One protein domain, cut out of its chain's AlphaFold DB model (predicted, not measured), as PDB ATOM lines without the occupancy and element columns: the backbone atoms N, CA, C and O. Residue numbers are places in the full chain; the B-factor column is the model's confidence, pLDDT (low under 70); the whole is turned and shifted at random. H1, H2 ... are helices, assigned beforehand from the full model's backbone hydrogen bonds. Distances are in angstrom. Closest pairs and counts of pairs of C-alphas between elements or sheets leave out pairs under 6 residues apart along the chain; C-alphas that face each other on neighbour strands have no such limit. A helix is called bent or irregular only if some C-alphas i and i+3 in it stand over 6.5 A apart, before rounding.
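What this domain is: This is residues 6 to 136 of the 137 residues of an uncharacterized protein of Dictyobacter vulcani (UniProt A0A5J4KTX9). Two lobes of four helical pieces each stand end to end in a rod, and one long bent helix, H4, runs through both. In the first lobe H1, H3 and the arm H4a form a bundle, with H2 packed across H4a; in the second, H5, H6 and H7 pack on the arm H4b. Where the lobes meet, the start of H1 packs on the start of H6. The 131 printed residues, with seven named helices, H1 to H7, and no named strand, are all helix in class. The whole is only just compact, close to loose, with a radius of gyration of the C-alphas of 16.8 A and spans of 55 by 24 by 22 A.

How they stand to each other: H1, residues 6 to 24, touches H3, residues 42 to 54, at a shallow tilt of 11 degrees, the same way; their closest C-alphas, of Val 16 and Glu 49, are 6.3 A apart. H4, residues 58 to 91, was assigned as one helix by its hydrogen bonds but is bent: C-alphas 74 and 77 are 6.9 A apart, and its arms H4a, residues 58 to 74, and H4b, residues 77 to 91, stand at a steep tilt of 47 degrees. H3 and H4a form a helical hairpin, in which H3 touches H4a with residues 48 to 53 alone, closest at the C-alphas of Val 52 and Ala 61, 4.9 A. H2, residues 30 to 37, touches H4a, only just about perpendicular at 71 degrees, closest at the C-alphas of Gly 35 and Val 69, 4.2 A. H6, residues 109 to 121, touches residues 6 to 10 of H1; the closest C-alphas, of Ser 6 and Ala 110, are 4.6 A apart. H6 touches H4b at a shallow tilt of 15 degrees, the same way, closest at the C-alphas of Val 87 and Ile 116, 6.7 A. H5, residues 97 to 104, touches residues 80 to 84 of H4b, closest at the C-alphas of Ile 80 and Arg 104, 6.4 A. H6 and H7, residues 124 to 135, form a helical hairpin, closest at the C-alphas of Leu 119 and Arg 127, 5.8 A. H4a is apart from H5, H6 and H7. Every O i to N i+4 pair is within hydrogen-bond range in H1, H2, H3, H4a, H4b, H5 and H6; in H7 6 of 8 are.

Where its parts are: H1 begins at C-alpha 6 (21.977, -51.065, 4.234) and is 26.7 A long. H3 measures 18.2 A, H4a 24.8 A, H4b 21.2 A and H6 18.5 A. H7, 17.6 A, is irregular, with C-alphas 125 and 128 7.5 A apart, and ends at C-alpha 135 (29.615, -43.491, -7.442).

The domain as a whole: The C-alphas farthest apart, of Pro 56 and Asp 125, are 55.0 A apart. The six links between successive helices are tight. The printed part has no cut, and no printed residue is under 70 in pLDDT.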
ATOM      1  N   SER A   6      22.308 -52.434   4.651       92.81
ATOM      2  CA  SER A   6      21.977 -51.065   4.234       92.81
ATOM      3  C   SER A   6      20.466 -50.797   4.243       92.81
ATOM      4  O   SER A   6      20.014 -49.739   4.677       92.81
ATOM      5  N   GLU A   7      19.672 -51.775   3.796       93.62
ATOM      6  CA  GLU A   7      18.207 -51.697   3.761       93.62
ATOM      7  C   GLU A   7      17.608 -51.739   5.167       93.62
ATOM      8  O   GLU A   7      16.726 -50.944   5.489       93.62
ATOM      9  N   MET A   8      18.098 -52.650   6.014       93.69
ATOM     10  CA  MET A   8      17.664 -52.741   7.408       93.69
ATOM     11  C   MET A   8      17.975 -51.458   8.178       93.69
ATOM     12  O   MET A   8      17.130 -50.972   8.924       93.69
ATOM     13  N   TYR A   9      19.167 -50.897   7.975       94.19
ATOM     14  CA  TYR A   9      19.593 -49.652   8.602       94.19
ATOM     15  C   TYR A   9      18.701 -48.483   8.187       94.19
ATOM     16  O   TYR A   9      18.198 -47.770   9.048       94.19
ATOM     17  N   ARG A  10      18.426 -48.343   6.885       95.19
ATOM     18  CA  ARG A  10      17.511 -47.326   6.349       95.19
ATOM     19  C   ARG A  10      16.120 -47.407   6.984       95.19
ATOM     20  O   ARG A  10      15.649 -46.421   7.538       95.19
ATOM     21  N   GLN A  11      15.508 -48.593   6.969       93.94
ATOM     22  CA  GLN A  11      14.184 -48.816   7.569       93.94
ATOM     23  C   GLN A  11      14.162 -48.470   9.060       93.94
ATOM     24  O   GLN A  11      13.174 -47.936   9.561       93.94
ATOM     25  N   TYR A  12      15.243 -48.783   9.777       95.12
ATOM     26  CA  TYR A  12      15.321 -48.497  11.200       95.12
ATOM     27  C   TYR A  12      15.496 -47.003  11.480       95.12
ATOM     28  O   TYR A  12      14.790 -46.480  12.334       95.12
ATOM     29  N   CYS A  13      16.339 -46.292  10.724       95.88
ATOM     30  CA  CYS A  13      16.445 -44.833  10.825       95.88
ATOM     31  C   CYS A  13      15.096 -44.146  10.585       95.88
ATOM     32  O   CYS A  13      14.705 -43.292  11.373       95.88
ATOM     33  N   GLU A  14      14.360 -44.553   9.547       95.75
ATOM     34  CA  GLU A  14      13.024 -44.017   9.242       95.75
ATOM     35  C   GLU A  14      12.036 -44.246  10.399       95.75
ATOM     36  O   GLU A  14      11.277 -43.346  10.764       95.75
ATOM     37  N   ALA A  15      12.066 -45.431  11.017       95.50
ATOM     38  CA  ALA A  15      11.239 -45.731  12.183       95.50
ATOM     39  C   ALA A  15      11.630 -44.878  13.403       95.50
ATOM     40  O   ALA A  15      10.759 -44.284  14.039       95.50
ATOM     41  N   VAL A  16      12.931 -44.770  13.690       95.94
ATOM     42  CA  VAL A  16      13.476 -43.982  14.806       95.94
ATOM     43  C   VAL A  16      13.139 -42.499  14.648       95.94
ATOM     44  O   VAL A  16      12.734 -41.864  15.620       95.94
ATOM     45  N   GLU A  17      13.240 -41.936  13.439       96.38
ATOM     46  CA  GLU A  17      12.805 -40.561  13.168       96.38
ATOM     47  C   GLU A  17      11.341 -40.332  13.552       96.38
ATOM     48  O   GLU A  17      11.022 -39.329  14.195       96.38
ATOM     49  N   GLY A  18      10.461 -41.269  13.179       96.06
ATOM     50  CA  GLY A  18       9.043 -41.232  13.532       96.06
ATOM     51  C   GLY A  18       8.833 -41.265  15.045       96.06
ATOM     52  O   GLY A  18       8.238 -40.340  15.603       96.06
ATOM     53  N   SER A  19       9.388 -42.280  15.717       96.31
ATOM     54  CA  SER A  19       9.299 -42.457  17.174       96.31
ATOM     55  C   SER A  19       9.783 -41.221  17.939       96.31
ATOM     56  O   SER A  19       9.142 -40.749  18.883       96.31
ATOM     57  N   ILE A  20      10.930 -40.673  17.535       96.69
ATOM     58  CA  ILE A  20      11.542 -39.524  18.200       96.69
ATOM     59  C   ILE A  20      10.745 -38.249  17.921       96.69
ATOM     60  O   ILE A  20      10.496 -37.491  18.860       96.69
ATOM     61  N   GLY A  21      10.308 -38.019  16.678       96.75
ATOM     62  CA  GLY A  21       9.474 -36.870  16.312       96.75
ATOM     63  C   GLY A  21       8.190 -36.787  17.146       96.75
ATOM     64  O   GLY A  21       7.822 -35.715  17.637       96.75
ATOM     65  N   GLU A  22       7.551 -37.933  17.396       97.12
ATOM     66  CA  GLU A  22       6.398 -38.031  18.296       97.12
ATOM     67  C   GLU A  22       6.760 -37.671  19.746       97.12
ATOM     68  O   GLU A  22       6.043 -36.897  20.393       97.12
ATOM     69  N   LYS A  23       7.896 -38.171  20.258       97.19
ATOM     70  CA  LYS A  23       8.357 -37.910  21.632       97.19
ATOM     71  C   LYS A  23       8.662 -36.434  21.887       97.19
ATOM     72  O   LYS A  23       8.248 -35.903  22.921       97.19
ATOM     73  N   VAL A  24       9.355 -35.773  20.959       96.62
ATOM     74  CA  VAL A  24       9.705 -34.344  21.073       96.62
ATOM     75  C   VAL A  24       8.541 -33.418  20.705       96.62
ATOM     76  O   VAL A  24       8.633 -32.209  20.906       96.62
ATOM     77  N   ARG A  25       7.429 -33.974  20.195       96.31
ATOM     78  CA  ARG A  25       6.193 -33.262  19.818       96.31
ATOM     79  C   ARG A  25       6.404 -32.156  18.786       96.31
ATOM     80  O   ARG A  25       5.705 -31.142  18.791       96.31
ATOM     81  N   ARG A  26       7.362 -32.358  17.887       95.81
ATOM     82  CA  ARG A  26       7.633 -31.475  16.751       95.81
ATOM     83  C   ARG A  26       8.318 -32.250  15.628       95.81
ATOM     84  O   ARG A  26       8.943 -33.275  15.895       95.81
ATOM     85  N   PRO A  27       8.277 -31.740  14.389       95.38
ATOM     86  CA  PRO A  27       9.151 -32.241  13.340       95.38
ATOM     87  C   PRO A  27      10.626 -32.144  13.754       95.38
ATOM     88  O   PRO A  27      11.047 -31.165  14.385       95.38
ATOM     89  N   LEU A  28      11.404 -33.156  13.372       96.81
ATOM     90  CA  LEU A  28      12.858 -33.129  13.485       96.81
ATOM     91  C   LEU A  28      13.451 -32.224  12.412       96.81
ATOM     92  O   LEU A  28      12.997 -32.220  11.266       96.81
ATOM     93  N   SER A  29      14.466 -31.457  12.797       96.88
ATOM     94  CA  SER A  29      15.248 -30.671  11.852       96.88
ATOM     95  C   SER A  29      16.114 -31.587  10.984       96.88
ATOM     96  O   SER A  29      16.435 -32.711  11.373       96.88
ATOM     97  N   GLU A  30      16.537 -31.094   9.822       95.94
ATOM     98  CA  GLU A  30      17.424 -31.848   8.925       95.94
ATOM     99  C   GLU A  30      18.749 -32.230   9.596       95.94
ATOM    100  O   GLU A  30      19.308 -33.282   9.312       95.94
ATOM    101  N   GLU A  31      19.229 -31.421  10.541       95.56
ATOM    102  CA  GLU A  31      20.443 -31.715  11.299       95.56
ATOM    103  C   GLU A  31      20.242 -32.851  12.317       95.56
ATOM    104  O   GLU A  31      21.123 -33.688  12.502       95.56
ATOM    105  N   GLU A  32      19.070 -32.921  12.949       96.38
ATOM    106  CA  GLU A  32      18.725 -33.990  13.895       96.38
ATOM    107  C   GLU A  32      18.519 -35.319  13.180       96.38
ATOM    108  O   GLU A  32      19.074 -36.337  13.597       96.38
ATOM    109  N   LYS A  33      17.794 -35.289  12.055       96.00
ATOM    110  CA  LYS A  33      17.733 -36.421  11.128       96.00
ATOM    111  C   LYS A  33      19.142 -36.826  10.729       96.00
ATOM    112  O   LYS A  33      19.495 -37.997  10.823       96.00
ATOM    113  N   TRP A  34      19.998 -35.857  10.400       94.56
ATOM    114  CA  TRP A  34      21.358 -36.184  10.013       94.56
ATOM    115  C   TRP A  34      22.135 -36.929  11.103       94.56
ATOM    116  O   TRP A  34      22.852 -37.881  10.795       94.56
ATOM    117  N   GLY A  35      21.949 -36.550  12.369       93.94
ATOM    118  CA  GLY A  35      22.529 -37.251  13.515       93.94
ATOM    119  C   GLY A  35      22.048 -38.698  13.656       93.94
ATOM    120  O   GLY A  35      22.864 -39.575  13.930       93.94
ATOM    121  N   ILE A  36      20.758 -38.958  13.418       94.56
ATOM    122  CA  ILE A  36      20.171 -40.310  13.432       94.56
ATOM    123  C   ILE A  36      20.813 -41.161  12.337       94.56
ATOM    124  O   ILE A  36      21.430 -42.190  12.603       94.56
ATOM    125  N   TRP A  37      20.755 -40.704  11.089       94.75
ATOM    126  CA  TRP A  37      21.237 -41.501   9.961       94.75
ATOM    127  C   TRP A  37      22.744 -41.758   9.996       94.75
ATOM    128  O   TRP A  37      23.209 -42.701   9.352       94.75
ATOM    129  N   ASN A  38      23.492 -40.978  10.781       92.00
ATOM    130  CA  ASN A  38      24.944 -41.056  10.894       92.00
ATOM    131  C   ASN A  38      25.476 -41.535  12.251       92.00
ATOM    132  O   ASN A  38      26.671 -41.410  12.518       92.00
ATOM    133  N   ASP A  39      24.624 -42.152  13.070       83.56
ATOM    134  CA  ASP A  39      25.012 -42.755  14.350       83.56
ATOM    135  C   ASP A  39      25.918 -44.003  14.187       83.56
ATOM    136  O   ASP A  39      26.717 -44.360  15.054       83.56
ATOM    137  N   GLY A  40      25.874 -44.644  13.014       76.38
ATOM    138  CA  GLY A  40      26.917 -45.565  12.549       76.38
ATOM    139  C   GLY A  40      26.731 -47.036  12.935       76.38
ATOM    140  O   GLY A  40      27.497 -47.879  12.467       76.38
ATOM    141  N   SER A  41      25.718 -47.395  13.734       85.06
ATOM    142  CA  SER A  41      25.315 -48.797  13.931       85.06
ATOM    143  C   SER A  41      23.861 -48.941  14.386       85.06
ATOM    144  O   SER A  41      23.342 -48.074  15.080       85.06
ATOM    145  N   LEU A  42      23.230 -50.077  14.068       90.19
ATOM    146  CA  LEU A  42      21.867 -50.391  14.525       90.19
ATOM    147  C   LEU A  42      21.745 -50.443  16.056       90.19
ATOM    148  O   LEU A  42      20.738 -50.016  16.605       90.19
ATOM    149  N   LEU A  43      22.771 -50.954  16.748       90.56
ATOM    150  CA  LEU A  43      22.759 -51.062  18.209       90.56
ATOM    151  C   LEU A  43      22.803 -49.687  18.885       90.56
ATOM    152  O   LEU A  43      22.082 -49.461  19.850       90.56
ATOM    153  N   GLN A  44      23.658 -48.782  18.397       89.94
ATOM    154  CA  GLN A  44      23.721 -47.414  18.925       89.94
ATOM    155  C   GLN A  44      22.400 -46.685  18.675       89.94
ATOM    156  O   GLN A  44      21.845 -46.131  19.620       89.94
ATOM    157  N   LEU A  45      21.827 -46.841  17.476       92.38
ATOM    158  CA  LEU A  45      20.524 -46.274  17.136       92.38
ATOM    159  C   LEU A  45      19.428 -46.747  18.088       92.38
ATOM    160  O   LEU A  45      18.631 -45.943  18.565       92.38
ATOM    161  N   GLU A  46      19.412 -48.041  18.412       94.62
ATOM    162  CA  GLU A  46      18.450 -48.614  19.352       94.62
ATOM    163  C   GLU A  46      18.648 -48.076  20.775       94.62
ATOM    164  O   GLU A  46      17.682 -47.745  21.469       94.62
ATOM    165  N   MET A  47      19.896 -47.973  21.236       94.50
ATOM    166  CA  MET A  47      20.204 -47.399  22.547       94.50
ATOM    167  C   MET A  47      19.794 -45.928  22.631       94.50
ATOM    168  O   MET A  47      19.221 -45.508  23.639       94.50
ATOM    169  N   PHE A  48      20.058 -45.168  21.571       94.81
ATOM    170  CA  PHE A  48      19.678 -43.773  21.440       94.81
ATOM    171  C   PHE A  48      18.153 -43.599  21.443       94.81
ATOM    172  O   PHE A  48      17.638 -42.843  22.268       94.81
ATOM    173  N   GLU A  49      17.419 -44.350  20.613       96.62
ATOM    174  CA  GLU A  49      15.951 -44.326  20.588       96.62
ATOM    175  C   GLU A  49      15.382 -44.597  21.988       96.62
ATOM    176  O   GLU A  49      14.560 -43.831  22.496       96.62
ATOM    177  N   ARG A  50      15.877 -45.638  22.668       97.12
ATOM    178  CA  ARG A  50      15.451 -45.973  24.036       97.12
ATOM    179  C   ARG A  50      15.723 -44.841  25.027       97.12
ATOM    180  O   ARG A  50      14.861 -44.567  25.861       97.12
ATOM    181  N   ALA A  51      16.886 -44.194  24.952       96.88
ATOM    182  CA  ALA A  51      17.229 -43.076  25.828       96.88
ATOM    183  C   ALA A  51      16.277 -41.887  25.626       96.88
ATOM    184  O   ALA A  51      15.747 -41.347  26.596       96.88
ATOM    185  N   VAL A  52      15.990 -41.534  24.370       97.38
ATOM    186  CA  VAL A  52      15.062 -40.450  24.028       97.38
ATOM    187  C   VAL A  52      13.639 -40.768  24.492       97.38
ATOM    188  O   VAL A  52      12.982 -39.935  25.119       97.38
ATOM    189  N   LEU A  53      13.151 -41.985  24.239       97.69
ATOM    190  CA  LEU A  53      11.804 -42.396  24.642       97.69
ATOM    191  C   LEU A  53      11.635 -42.446  26.167       97.69
ATOM    192  O   LEU A  53      10.556 -42.108  26.672       97.69
ATOM    193  N   ALA A  54      12.697 -42.797  26.896       97.88
ATOM    194  CA  ALA A  54      12.728 -42.820  28.356       97.88
ATOM    195  C   ALA A  54      12.826 -41.427  29.006       97.88
ATOM    196  O   ALA A  54      12.562 -41.312  30.203       97.88
ATOM    197  N   ALA A  55      13.163 -40.374  28.252       97.88
ATOM    198  CA  ALA A  55      13.260 -39.019  28.789       97.88
ATOM    199  C   ALA A  55      11.924 -38.566  29.424       97.88
ATOM    200  O   ALA A  55      10.851 -38.823  28.865       97.88
ATOM    201  N   PRO A  56      11.936 -37.879  30.574       97.25
ATOM    202  CA  PRO A  56      10.719 -37.518  31.299       97.25
ATOM    203  C   PRO A  56       9.911 -36.404  30.617       97.25
ATOM    204  O   PRO A  56       8.711 -36.287  30.867       97.25
ATOM    205  N   SER A  57      10.530 -35.609  29.739       97.75
ATOM    206  CA  SER A  57       9.895 -34.480  29.051       97.75
ATOM    207  C   SER A  57      10.292 -34.397  27.568       97.75
ATOM    208  O   SER A  57      11.332 -34.939  27.178       97.75
ATOM    209  N   PRO A  58       9.478 -33.738  26.718       97.88
ATOM    210  CA  PRO A  58       9.854 -33.426  25.337       97.88
ATOM    211  C   PRO A  58      11.133 -32.583  25.232       97.88
ATOM    212  O   PRO A  58      11.915 -32.773  24.304       97.88
ATOM    213  N   GLU A  59      11.365 -31.674  26.180       97.44
ATOM    214  CA  GLU A  59      12.550 -30.817  26.216       97.44
ATOM    215  C   GLU A  59      13.827 -31.621  26.489       97.44
ATOM    216  O   GLU A  59      14.815 -31.461  25.774       97.44
ATOM    217  N   GLU A  60      13.798 -32.532  27.467       98.00
ATOM    218  CA  GLU A  60      14.933 -33.426  27.737       98.00
ATOM    219  C   GLU A  60      15.169 -34.400  26.578       98.00
ATOM    220  O   GLU A  60      16.312 -34.634  26.190       98.00
ATOM    221  N   ALA A  61      14.101 -34.913  25.958       98.00
ATOM    222  CA  ALA A  61      14.208 -35.720  24.745       98.00
ATOM    223  C   ALA A  61      14.928 -34.955  23.620       98.00
ATOM    224  O   ALA A  61      15.855 -35.484  23.011       98.00
ATOM    225  N   ALA A  62      14.555 -33.695  23.376       97.25
ATOM    226  CA  ALA A  62      15.202 -32.853  22.371       97.25
ATOM    227  C   ALA A  62      16.675 -32.560  22.704       97.25
ATOM    228  O   ALA A  62      17.506 -32.501  21.798       97.25
ATOM    229  N   GLN A  63      17.022 -32.417  23.988       97.50
ATOM    230  CA  GLN A  63      18.416 -32.273  24.403       97.50
ATOM    231  C   GLN A  63      19.240 -33.522  24.057       97.50
ATOM    232  O   GLN A  63      20.307 -33.387  23.461       97.50
ATOM    233  N   ILE A  64      18.734 -34.724  24.355       97.44
ATOM    234  CA  ILE A  64      19.418 -35.987  24.017       97.44
ATOM    235  C   ILE A  64      19.628 -36.100  22.498       97.44
ATOM    236  O   ILE A  64      20.712 -36.472  22.050       97.44
ATOM    237  N   VAL A  65      18.631 -35.720  21.689       96.75
ATOM    238  CA  VAL A  65      18.765 -35.668  20.220       96.75
ATOM    239  C   VAL A  65      19.884 -34.706  19.799       96.75
ATOM    240  O   VAL A  65      20.715 -35.049  18.958       96.75
ATOM    241  N   SER A  66      19.965 -33.520  20.406       95.56
ATOM    242  CA  SER A  66      21.037 -32.561  20.111       95.56
ATOM    243  C   SER A  66      22.426 -33.080  20.505       95.56
ATOM    244  O   SER A  66      23.401 -32.821  19.797       95.56
ATOM    245  N   GLU A  67      22.544 -33.797  21.623       95.12
ATOM    246  CA  GLU A  67      23.800 -34.426  22.048       95.12
ATOM    247  C   GLU A  67      24.231 -35.510  21.052       95.12
ATOM    248  O   GLU A  67      25.404 -35.577  20.669       95.12
ATOM    249  N   GLN A  68      23.267 -36.282  20.549       93.38
ATOM    250  CA  GLN A  68      23.486 -37.307  19.536       93.38
ATOM    251  C   GLN A  68      24.022 -36.731  18.217       93.38
ATOM    252  O   GLN A  68      24.952 -37.287  17.633       93.38
ATOM    253  N   VAL A  69      23.529 -35.572  17.772       94.56
ATOM    254  CA  VAL A  69      24.108 -34.859  16.616       94.56
ATOM    255  C   VAL A  69      25.592 -34.549  16.848       94.56
ATOM    256  O   VAL A  69      26.421 -34.736  15.954       94.56
ATOM    257  N   GLY A  70      25.951 -34.092  18.051       92.62
ATOM    258  CA  GLY A  70      27.341 -33.816  18.418       92.62
ATOM    259  C   GLY A  70      28.228 -35.064  18.368       92.62
ATOM    260  O   GLY A  70      29.351 -35.012  17.855       92.62
ATOM    261  N   ILE A  71      27.710 -36.197  18.848       90.44
ATOM    262  CA  ILE A  71      28.367 -37.508  18.769       90.44
ATOM    263  C   ILE A  71      28.559 -37.912  17.304       90.44
ATOM    264  O   ILE A  71      29.695 -38.160  16.891       90.44
ATOM    265  N   ALA A  72      27.499 -37.896  16.494       91.25
ATOM    266  CA  ALA A  72      27.561 -38.253  15.078       91.25
ATOM    267  C   ALA A  72      28.613 -37.417  14.333       91.25
ATOM    268  O   ALA A  72      29.498 -37.972  13.685       91.25
ATOM    269  N   LYS A  73      28.637 -36.090  14.516       90.94
ATOM    270  CA  LYS A  73      29.651 -35.211  13.899       90.94
ATOM    271  C   LYS A  73      31.087 -35.565  14.283       90.94
ATOM    272  O   LYS A  73      31.999 -35.388  13.478       90.94
ATOM    273  N   LYS A  74      31.304 -36.053  15.504       89.69
ATOM    274  CA  LYS A  74      32.628 -36.452  15.987       89.69
ATOM    275  C   LYS A  74      33.079 -37.791  15.404       89.69
ATOM    276  O   LYS A  74      34.258 -37.945  15.091       89.69
ATOM    277  N   TYR A  75      32.179 -38.767  15.298       85.69
ATOM    278  CA  TYR A  75      32.540 -40.144  14.941       85.69
ATOM    279  C   TYR A  75      32.336 -40.479  13.462       85.69
ATOM    280  O   TYR A  75      33.091 -41.292  12.925       85.69
ATOM    281  N   PHE A  76      31.391 -39.828  12.785       86.81
ATOM    282  CA  PHE A  76      31.098 -40.060  11.373       86.81
ATOM    283  C   PHE A  76      32.326 -39.899  10.456       86.81
ATOM    284  O   PHE A  76      32.565 -40.802   9.653       86.81
ATOM    285  N   PRO A  77      33.195 -38.872  10.607       86.25
ATOM    286  CA  PRO A  77      34.405 -38.767   9.785       86.25
ATOM    287  C   PRO A  77      35.317 -39.999   9.883       86.25
ATOM    288  O   PRO A  77      35.812 -40.494   8.874       86.25
ATOM    289  N   LYS A  78      35.476 -40.562  11.087       86.19
ATOM    290  CA  LYS A  78      36.277 -41.776  11.314       86.19
ATOM    291  C   LYS A  78      35.636 -43.019  10.687       86.19
ATOM    292  O   LYS A  78      36.326 -43.946  10.251       86.19
ATOM    293  N   MET A  79      34.309 -43.066  10.649       84.56
ATOM    294  CA  MET A  79      33.592 -44.133   9.963       84.56
ATOM    295  C   MET A  79      33.811 -44.052   8.445       84.56
ATOM    296  O   MET A  79      34.113 -45.076   7.834       84.56
ATOM    297  N   ILE A  80      33.759 -42.854   7.857       84.25
ATOM    298  CA  ILE A  80      34.098 -42.632   6.444       84.25
ATOM    299  C   ILE A  80      35.548 -43.042   6.150       84.25
ATOM    300  O   ILE A  80      35.798 -43.746   5.178       84.25
ATOM    301  N   GLU A  81      36.507 -42.724   7.021       87.50
ATOM    302  CA  GLU A  81      37.884 -43.231   6.881       87.50
ATOM    303  C   GLU A  81      37.949 -44.768   6.893       87.50
ATOM    304  O   GLU A  81      38.699 -45.384   6.138       87.50
ATOM    305  N   THR A  82      37.136 -45.418   7.727       87.62
ATOM    306  CA  THR A  82      37.060 -46.886   7.774       87.62
ATOM    307  C   THR A  82      36.462 -47.466   6.489       87.62
ATOM    308  O   THR A  82      36.925 -48.506   6.011       87.62
ATOM    309  N   LEU A  83      35.461 -46.801   5.912       84.12
ATOM    310  CA  LEU A  83      34.876 -47.144   4.615       84.12
ATOM    311  C   LEU A  83      35.920 -47.046   3.497       84.12
ATOM    312  O   LEU A  83      36.082 -48.012   2.755       84.12
ATOM    313  N   LEU A  84      36.664 -45.937   3.421       89.00
ATOM    314  CA  LEU A  84      37.723 -45.730   2.423       89.00
ATOM    315  C   LEU A  84      38.730 -46.891   2.427       89.00
ATOM    316  O   LEU A  84      39.033 -47.472   1.381       89.00
ATOM    317  N   HIS A  85      39.179 -47.302   3.617       91.56
ATOM    318  CA  HIS A  85      40.071 -48.452   3.770       91.56
ATOM    319  C   HIS A  85      39.445 -49.770   3.287       91.56
ATOM    320  O   HIS A  85      40.118 -50.570   2.634       91.56
ATOM    321  N   LYS A  86      38.163 -50.016   3.587       92.19
ATOM    322  CA  LYS A  86      37.454 -51.225   3.133       92.19
ATOM    323  C   LYS A  86      37.304 -51.263   1.616       92.19
ATOM    324  O   LYS A  86      37.559 -52.308   1.025       92.19
ATOM    325  N   VAL A  87      36.934 -50.144   0.994       93.38
ATOM    326  CA  VAL A  87      36.796 -50.052  -0.466       93.38
ATOM    327  C   VAL A  87      38.143 -50.315  -1.139       93.38
ATOM    328  O   VAL A  87      38.226 -51.171  -2.012       93.38
ATOM    329  N   THR A  88      39.217 -49.684  -0.659       93.31
ATOM    330  CA  THR A  88      40.589 -49.898  -1.160       93.31
ATOM    331  C   THR A  88      40.980 -51.380  -1.124       93.31
ATOM    332  O   THR A  88      41.499 -51.928  -2.097       93.31
ATOM    333  N   ALA A  89      40.686 -52.068  -0.015       93.81
ATOM    334  CA  ALA A  89      40.964 -53.495   0.126       93.81
ATOM    335  C   ALA A  89      40.131 -54.361  -0.835       93.81
ATOM    336  O   ALA A  89      40.646 -55.334  -1.387       93.81
ATOM    337  N   LEU A  90      38.859 -54.013  -1.055       94.88
ATOM    338  CA  LEU A  90      37.970 -54.734  -1.971       94.88
ATOM    339  C   LEU A  90      38.377 -54.548  -3.439       94.88
ATOM    340  O   LEU A  90      38.325 -55.519  -4.198       94.88
ATOM    341  N   LEU A  91      38.813 -53.341  -3.811       95.06
ATOM    342  CA  LEU A  91      39.319 -53.007  -5.148       95.06
ATOM    343  C   LEU A  91      40.750 -53.510  -5.391       95.06
ATOM    344  O   LEU A  91      41.165 -53.624  -6.537       95.06
ATOM    345  N   GLN A  92      41.501 -53.842  -4.334       94.44
ATOM    346  CA  GLN A  92      42.914 -54.257  -4.403       94.44
ATOM    347  C   GLN A  92      43.836 -53.215  -5.062       94.44
ATOM    348  O   GLN A  92      44.892 -53.543  -5.602       94.44
ATOM    349  N   ARG A  93      43.457 -51.940  -4.971       94.44
ATOM    350  CA  ARG A  93      44.247 -50.796  -5.422       94.44
ATOM    351  C   ARG A  93      43.916 -49.560  -4.583       94.44
ATOM    352  O   ARG A  93      42.832 -49.509  -4.004       94.44
ATOM    353  N   PRO A  94      44.806 -48.557  -4.543       93.44
ATOM    354  CA  PRO A  94      44.475 -47.244  -4.005       93.44
ATOM    355  C   PRO A  94      43.312 -46.589  -4.763       93.44
ATOM    356  O   PRO A  94      43.131 -46.820  -5.964       93.44
ATOM    357  N   LEU A  95      42.563 -45.748  -4.052       91.88
ATOM    358  CA  LEU A  95      41.582 -44.843  -4.642       91.88
ATOM    359  C   LEU A  95      42.287 -43.640  -5.277       91.88
ATOM    360  O   LEU A  95      43.295 -43.162  -4.757       91.88
ATOM    361  N   ALA A  96      41.756 -43.159  -6.396       92.50
ATOM    362  CA  ALA A  96      42.111 -41.858  -6.945       92.50
ATOM    363  C   ALA A  96      41.493 -40.731  -6.098       92.50
ATOM    364  O   ALA A  96      40.457 -40.924  -5.462       92.50
ATOM    365  N   ASP A  97      42.089 -39.535  -6.144       93.06
ATOM    366  CA  ASP A  97      41.643 -38.372  -5.359       93.06
ATOM    367  C   ASP A  97      40.153 -38.046  -5.564       93.06
ATOM    368  O   ASP A  97      39.446 -37.690  -4.621       93.06
ATOM    369  N   GLU A  98      39.657 -38.193  -6.795       92.19
ATOM    370  CA  GLU A  98      38.244 -37.979  -7.123       92.19
ATOM    371  C   GLU A  98      37.334 -39.026  -6.463       92.19
ATOM    372  O   GLU A  98      36.313 -38.666  -5.878       92.19
ATOM    373  N   GLU A  99      37.726 -40.305  -6.483       91.38
ATOM    374  CA  GLU A  99      36.974 -41.399  -5.852       91.38
ATOM    375  C   GLU A  99      36.916 -41.218  -4.327       91.38
ATOM    376  O   GLU A  99      35.869 -41.401  -3.703       91.38
ATOM    377  N   GLU A 100      38.034 -40.813  -3.717       91.25
ATOM    378  CA  GLU A 100      38.081 -40.486  -2.293       91.25
ATOM    379  C   GLU A 100      37.188 -39.280  -1.967       91.25
ATOM    380  O   GLU A 100      36.428 -39.318  -0.994       91.25
ATOM    381  N   GLY A 101      37.238 -38.229  -2.790       90.19
ATOM    382  CA  GLY A 101      36.386 -37.051  -2.650       90.19
ATOM    383  C   GLY A 101      34.896 -37.398  -2.686       90.19
ATOM    384  O   GLY A 101      34.136 -36.933  -1.836       90.19
ATOM    385  N   GLN A 102      34.484 -38.262  -3.615       88.56
ATOM    386  CA  GLN A 102      33.096 -38.708  -3.737       88.56
ATOM    387  C   GLN A 102      32.659 -39.582  -2.550       88.56
ATOM    388  O   GLN A 102      31.579 -39.371  -2.002       88.56
ATOM    389  N   LEU A 103      33.501 -40.513  -2.082       88.00
ATOM    390  CA  LEU A 103      33.193 -41.329  -0.897       88.00
ATOM    391  C   LEU A 103      33.054 -40.479   0.373       88.00
ATOM    392  O   LEU A 103      32.204 -40.758   1.220       88.00
ATOM    393  N   ARG A 104      33.848 -39.410   0.504       88.62
ATOM    394  CA  ARG A 104      33.727 -38.445   1.610       88.62
ATOM    395  C   ARG A 104      32.468 -37.582   1.528       88.62
ATOM    396  O   ARG A 104      32.057 -37.041   2.552       88.62
ATOM    397  N   ALA A 105      31.871 -37.454   0.346       87.75
ATOM    398  CA  ALA A 105      30.642 -36.701   0.128       87.75
ATOM    399  C   ALA A 105      29.364 -37.514   0.409       87.75
ATOM    400  O   ALA A 105      28.271 -36.950   0.353       87.75
ATOM    401  N   ILE A 106      29.474 -38.811   0.729       86.81
ATOM    402  CA  ILE A 106      28.318 -39.640   1.086       86.81
ATOM    403  C   ILE A 106      27.633 -39.064   2.326       86.81
ATOM    404  O   ILE A 106      28.226 -38.962   3.399       86.81
ATOM    405  N   ALA A 107      26.355 -38.721   2.171       84.00
ATOM    406  CA  ALA A 107      25.579 -38.076   3.221       84.00
ATOM    407  C   ALA A 107      25.164 -39.041   4.342       84.00
ATOM    408  O   ALA A 107      25.053 -38.610   5.492       84.00
ATOM    409  N   TRP A 108      24.941 -40.322   4.010       89.50
ATOM    410  CA  TRP A 108      24.296 -41.297   4.890       89.50
ATOM    411  C   TRP A 108      25.069 -42.611   5.012       89.50
ATOM    412  O   TRP A 108      25.503 -43.198   4.020       89.50
ATOM    413  N   VAL A 109      25.144 -43.147   6.237       89.69
ATOM    414  CA  VAL A 109      25.748 -44.464   6.529       89.69
ATOM    415  C   VAL A 109      25.153 -45.569   5.657       89.69
ATOM    416  O   VAL A 109      25.891 -46.426   5.175       89.69
ATOM    417  N   ALA A 110      23.832 -45.567   5.452       90.69
ATOM    418  CA  ALA A 110      23.155 -46.596   4.665       90.69
ATOM    419  C   ALA A 110      23.730 -46.700   3.246       90.69
ATOM    420  O   ALA A 110      23.959 -47.804   2.757       90.69
ATOM    421  N   ASP A 111      24.023 -45.563   2.618       90.19
ATOM    422  CA  ASP A 111      24.518 -45.506   1.242       90.19
ATOM    423  C   ASP A 111      25.987 -45.954   1.176       90.19
ATOM    424  O   ASP A 111      26.366 -46.755   0.321       90.19
ATOM    425  N   ALA A 112      26.797 -45.561   2.164       89.62
ATOM    426  CA  ALA A 112      28.152 -46.082   2.339       89.62
ATOM    427  C   ALA A 112      28.181 -47.614   2.501       89.62
ATOM    428  O   ALA A 112      29.001 -48.303   1.889       89.62
ATOM    429  N   MET A 113      27.281 -48.160   3.321       90.31
ATOM    430  CA  MET A 113      27.176 -49.605   3.531       90.31
ATOM    431  C   MET A 113      26.675 -50.315   2.279       90.31
ATOM    432  O   MET A 113      27.187 -51.384   1.957       90.31
ATOM    433  N   HIS A 114      25.748 -49.703   1.540       92.75
ATOM    434  CA  HIS A 114      25.266 -50.243   0.275       92.75
ATOM    435  C   HIS A 114      26.417 -50.470  -0.709       92.75
ATOM    436  O   HIS A 114      26.522 -51.552  -1.284       92.75
ATOM    437  N   ILE A 115      27.320 -49.493  -0.845       92.38
ATOM    438  CA  ILE A 115      28.503 -49.620  -1.704       92.38
ATOM    439  C   ILE A 115      29.366 -50.807  -1.264       92.38
ATOM    440  O   ILE A 115      29.705 -51.654  -2.090       92.38
ATOM    441  N   ILE A 116      29.680 -50.925   0.033       92.75
ATOM    442  CA  ILE A 116      30.466 -52.060   0.548       92.75
ATOM    443  C   ILE A 116      29.784 -53.394   0.226       92.75
ATOM    444  O   ILE A 116      30.445 -54.312  -0.259       92.75
ATOM    445  N   GLU A 117      28.489 -53.520   0.513       94.38
ATOM    446  CA  GLU A 117      27.747 -54.767   0.320       94.38
ATOM    447  C   GLU A 117      27.733 -55.189  -1.149       94.38
ATOM    448  O   GLU A 117      28.004 -56.350  -1.452       94.38
ATOM    449  N   GLN A 118      27.494 -54.252  -2.073       94.56
ATOM    450  CA  GLN A 118      27.554 -54.547  -3.507       94.56
ATOM    451  C   GLN A 118      28.952 -54.997  -3.938       94.56
ATOM    452  O   GLN A 118      29.078 -55.966  -4.682       94.56
ATOM    453  N   LEU A 119      30.015 -54.352  -3.446       95.06
ATOM    454  CA  LEU A 119      31.384 -54.741  -3.789       95.06
ATOM    455  C   LEU A 119      31.761 -56.122  -3.242       95.06
ATOM    456  O   LEU A 119      32.434 -56.880  -3.939       95.06
ATOM    457  N   ILE A 120      31.328 -56.473  -2.027       94.81
ATOM    458  CA  ILE A 120      31.565 -57.803  -1.442       94.81
ATOM    459  C   ILE A 120      30.947 -58.897  -2.316       94.81
ATOM    460  O   ILE A 120      31.626 -59.881  -2.617       94.81
ATOM    461  N   ASP A 121      29.703 -58.692  -2.749       94.38
ATOM    462  CA  ASP A 121      28.951 -59.647  -3.568       94.38
ATOM    463  C   ASP A 121      29.432 -59.695  -5.035       94.38
ATOM    464  O   ASP A 121      29.093 -60.622  -5.775       94.38
ATOM    465  N   THR A 122      30.232 -58.716  -5.467       96.25
ATOM    466  CA  THR A 122      30.727 -58.600  -6.844       96.25
ATOM    467  C   THR A 122      32.023 -59.404  -7.051       96.25
ATOM    468  O   THR A 122      32.951 -59.289  -6.234       96.25
ATOM    469  N   PRO A 123      32.148 -60.176  -8.156       96.06
ATOM    470  CA  PRO A 123      33.397 -60.832  -8.550       96.06
ATOM    471  C   PRO A 123      34.581 -59.860  -8.620       96.06
ATOM    472  O   PRO A 123      34.433 -58.726  -9.070       96.06
ATOM    473  N   GLN A 124      35.766 -60.304  -8.193       93.88
ATOM    474  CA  GLN A 124      36.940 -59.435  -8.029       93.88
ATOM    475  C   GLN A 124      37.292 -58.632  -9.292       93.88
ATOM    476  O   GLN A 124      37.636 -57.459  -9.187       93.88
ATOM    477  N   ASP A 125      37.184 -59.246 -10.467       96.00
ATOM    478  CA  ASP A 125      37.492 -58.669 -11.780       96.00
ATOM    479  C   ASP A 125      36.450 -57.652 -12.280       96.00
ATOM    480  O   ASP A 125      36.679 -56.982 -13.284       96.00
ATOM    481  N   GLN A 126      35.320 -57.512 -11.581       96.81
ATOM    482  CA  GLN A 126      34.219 -56.609 -11.943       96.81
ATOM    483  C   GLN A 126      34.029 -55.454 -10.951       96.81
ATOM    484  O   GLN A 126      33.253 -54.536 -11.219       96.81
ATOM    485  N   ARG A 127      34.725 -55.471  -9.807       95.81
ATOM    486  CA  ARG A 127      34.497 -54.510  -8.715       95.81
ATOM    487  C   ARG A 127      34.770 -53.065  -9.100       95.81
ATOM    488  O   ARG A 127      34.009 -52.207  -8.678       95.81
ATOM    489  N   ASP A 128      35.788 -52.794  -9.913       94.50
ATOM    490  CA  ASP A 128      36.063 -51.432 -10.393       94.50
ATOM    491  C   ASP A 128      34.899 -50.866 -11.217       94.50
ATOM    492  O   ASP A 128      34.511 -49.713 -11.042       94.50
ATOM    493  N   ILE A 129      34.302 -51.693 -12.081       95.19
ATOM    494  CA  ILE A 129      33.172 -51.294 -12.929       95.19
ATOM    495  C   ILE A 129      31.952 -50.990 -12.057       95.19
ATOM    496  O   ILE A 129      31.327 -49.942 -12.213       95.19
ATOM    497  N   VAL A 130      31.632 -51.889 -11.122       95.56
ATOM    498  CA  VAL A 130      30.498 -51.715 -10.205       95.56
ATOM    499  C   VAL A 130      30.718 -50.518  -9.282       95.56
ATOM    500  O   VAL A 130      29.797 -49.730  -9.090       95.56
ATOM    501  N   PHE A 131      31.929 -50.332  -8.753       94.50
ATOM    502  CA  PHE A 131      32.268 -49.170  -7.936       94.50
ATOM    503  C   PHE A 131      32.009 -47.868  -8.696       94.50
ATOM    504  O   PHE A 131      31.270 -47.021  -8.207       94.50
ATOM    505  N   TYR A 132      32.522 -47.742  -9.922       92.12
ATOM    506  CA  TYR A 132      32.312 -46.548 -10.740       92.12
ATOM    507  C   TYR A 132      30.823 -46.265 -11.006       92.12
ATOM    508  O   TYR A 132      30.378 -45.121 -10.918       92.12
ATOM    509  N   GLN A 133      30.030 -47.305 -11.278       92.94
ATOM    510  CA  GLN A 133      28.579 -47.175 -11.449       92.94
ATOM    511  C   GLN A 133      27.891 -46.679 -10.173       92.94
ATOM    512  O   GLN A 133      27.045 -45.794 -10.240       92.94
ATOM    513  N   LEU A 134      28.265 -47.212  -9.008       90.94
ATOM    514  CA  LEU A 134      27.679 -46.819  -7.724       90.94
ATOM    515  C   LEU A 134      28.043 -45.388  -7.303       90.94
ATOM    516  O   LEU A 134      27.291 -44.784  -6.549       90.94
ATOM    517  N   MET A 135      29.170 -44.850  -7.776       87.75
ATOM    518  CA  MET A 135      29.615 -43.491  -7.442       87.75
ATOM    519  C   MET A 135      29.061 -42.403  -8.382       87.75
ATOM    520  O   MET A 135      29.199 -41.218  -8.083       87.75
ATOM    521  N   THR A 136      28.466 -42.774  -9.522       83.00
ATOM    522  CA  THR A 136      28.027 -41.837 -10.581       83.00
ATOM    523  C   THR A 136      26.503 -41.727 -10.744       83.00
ATOM    524  O   THR A 136      26.030 -41.026 -11.643       83.00
TER     525      THR A 136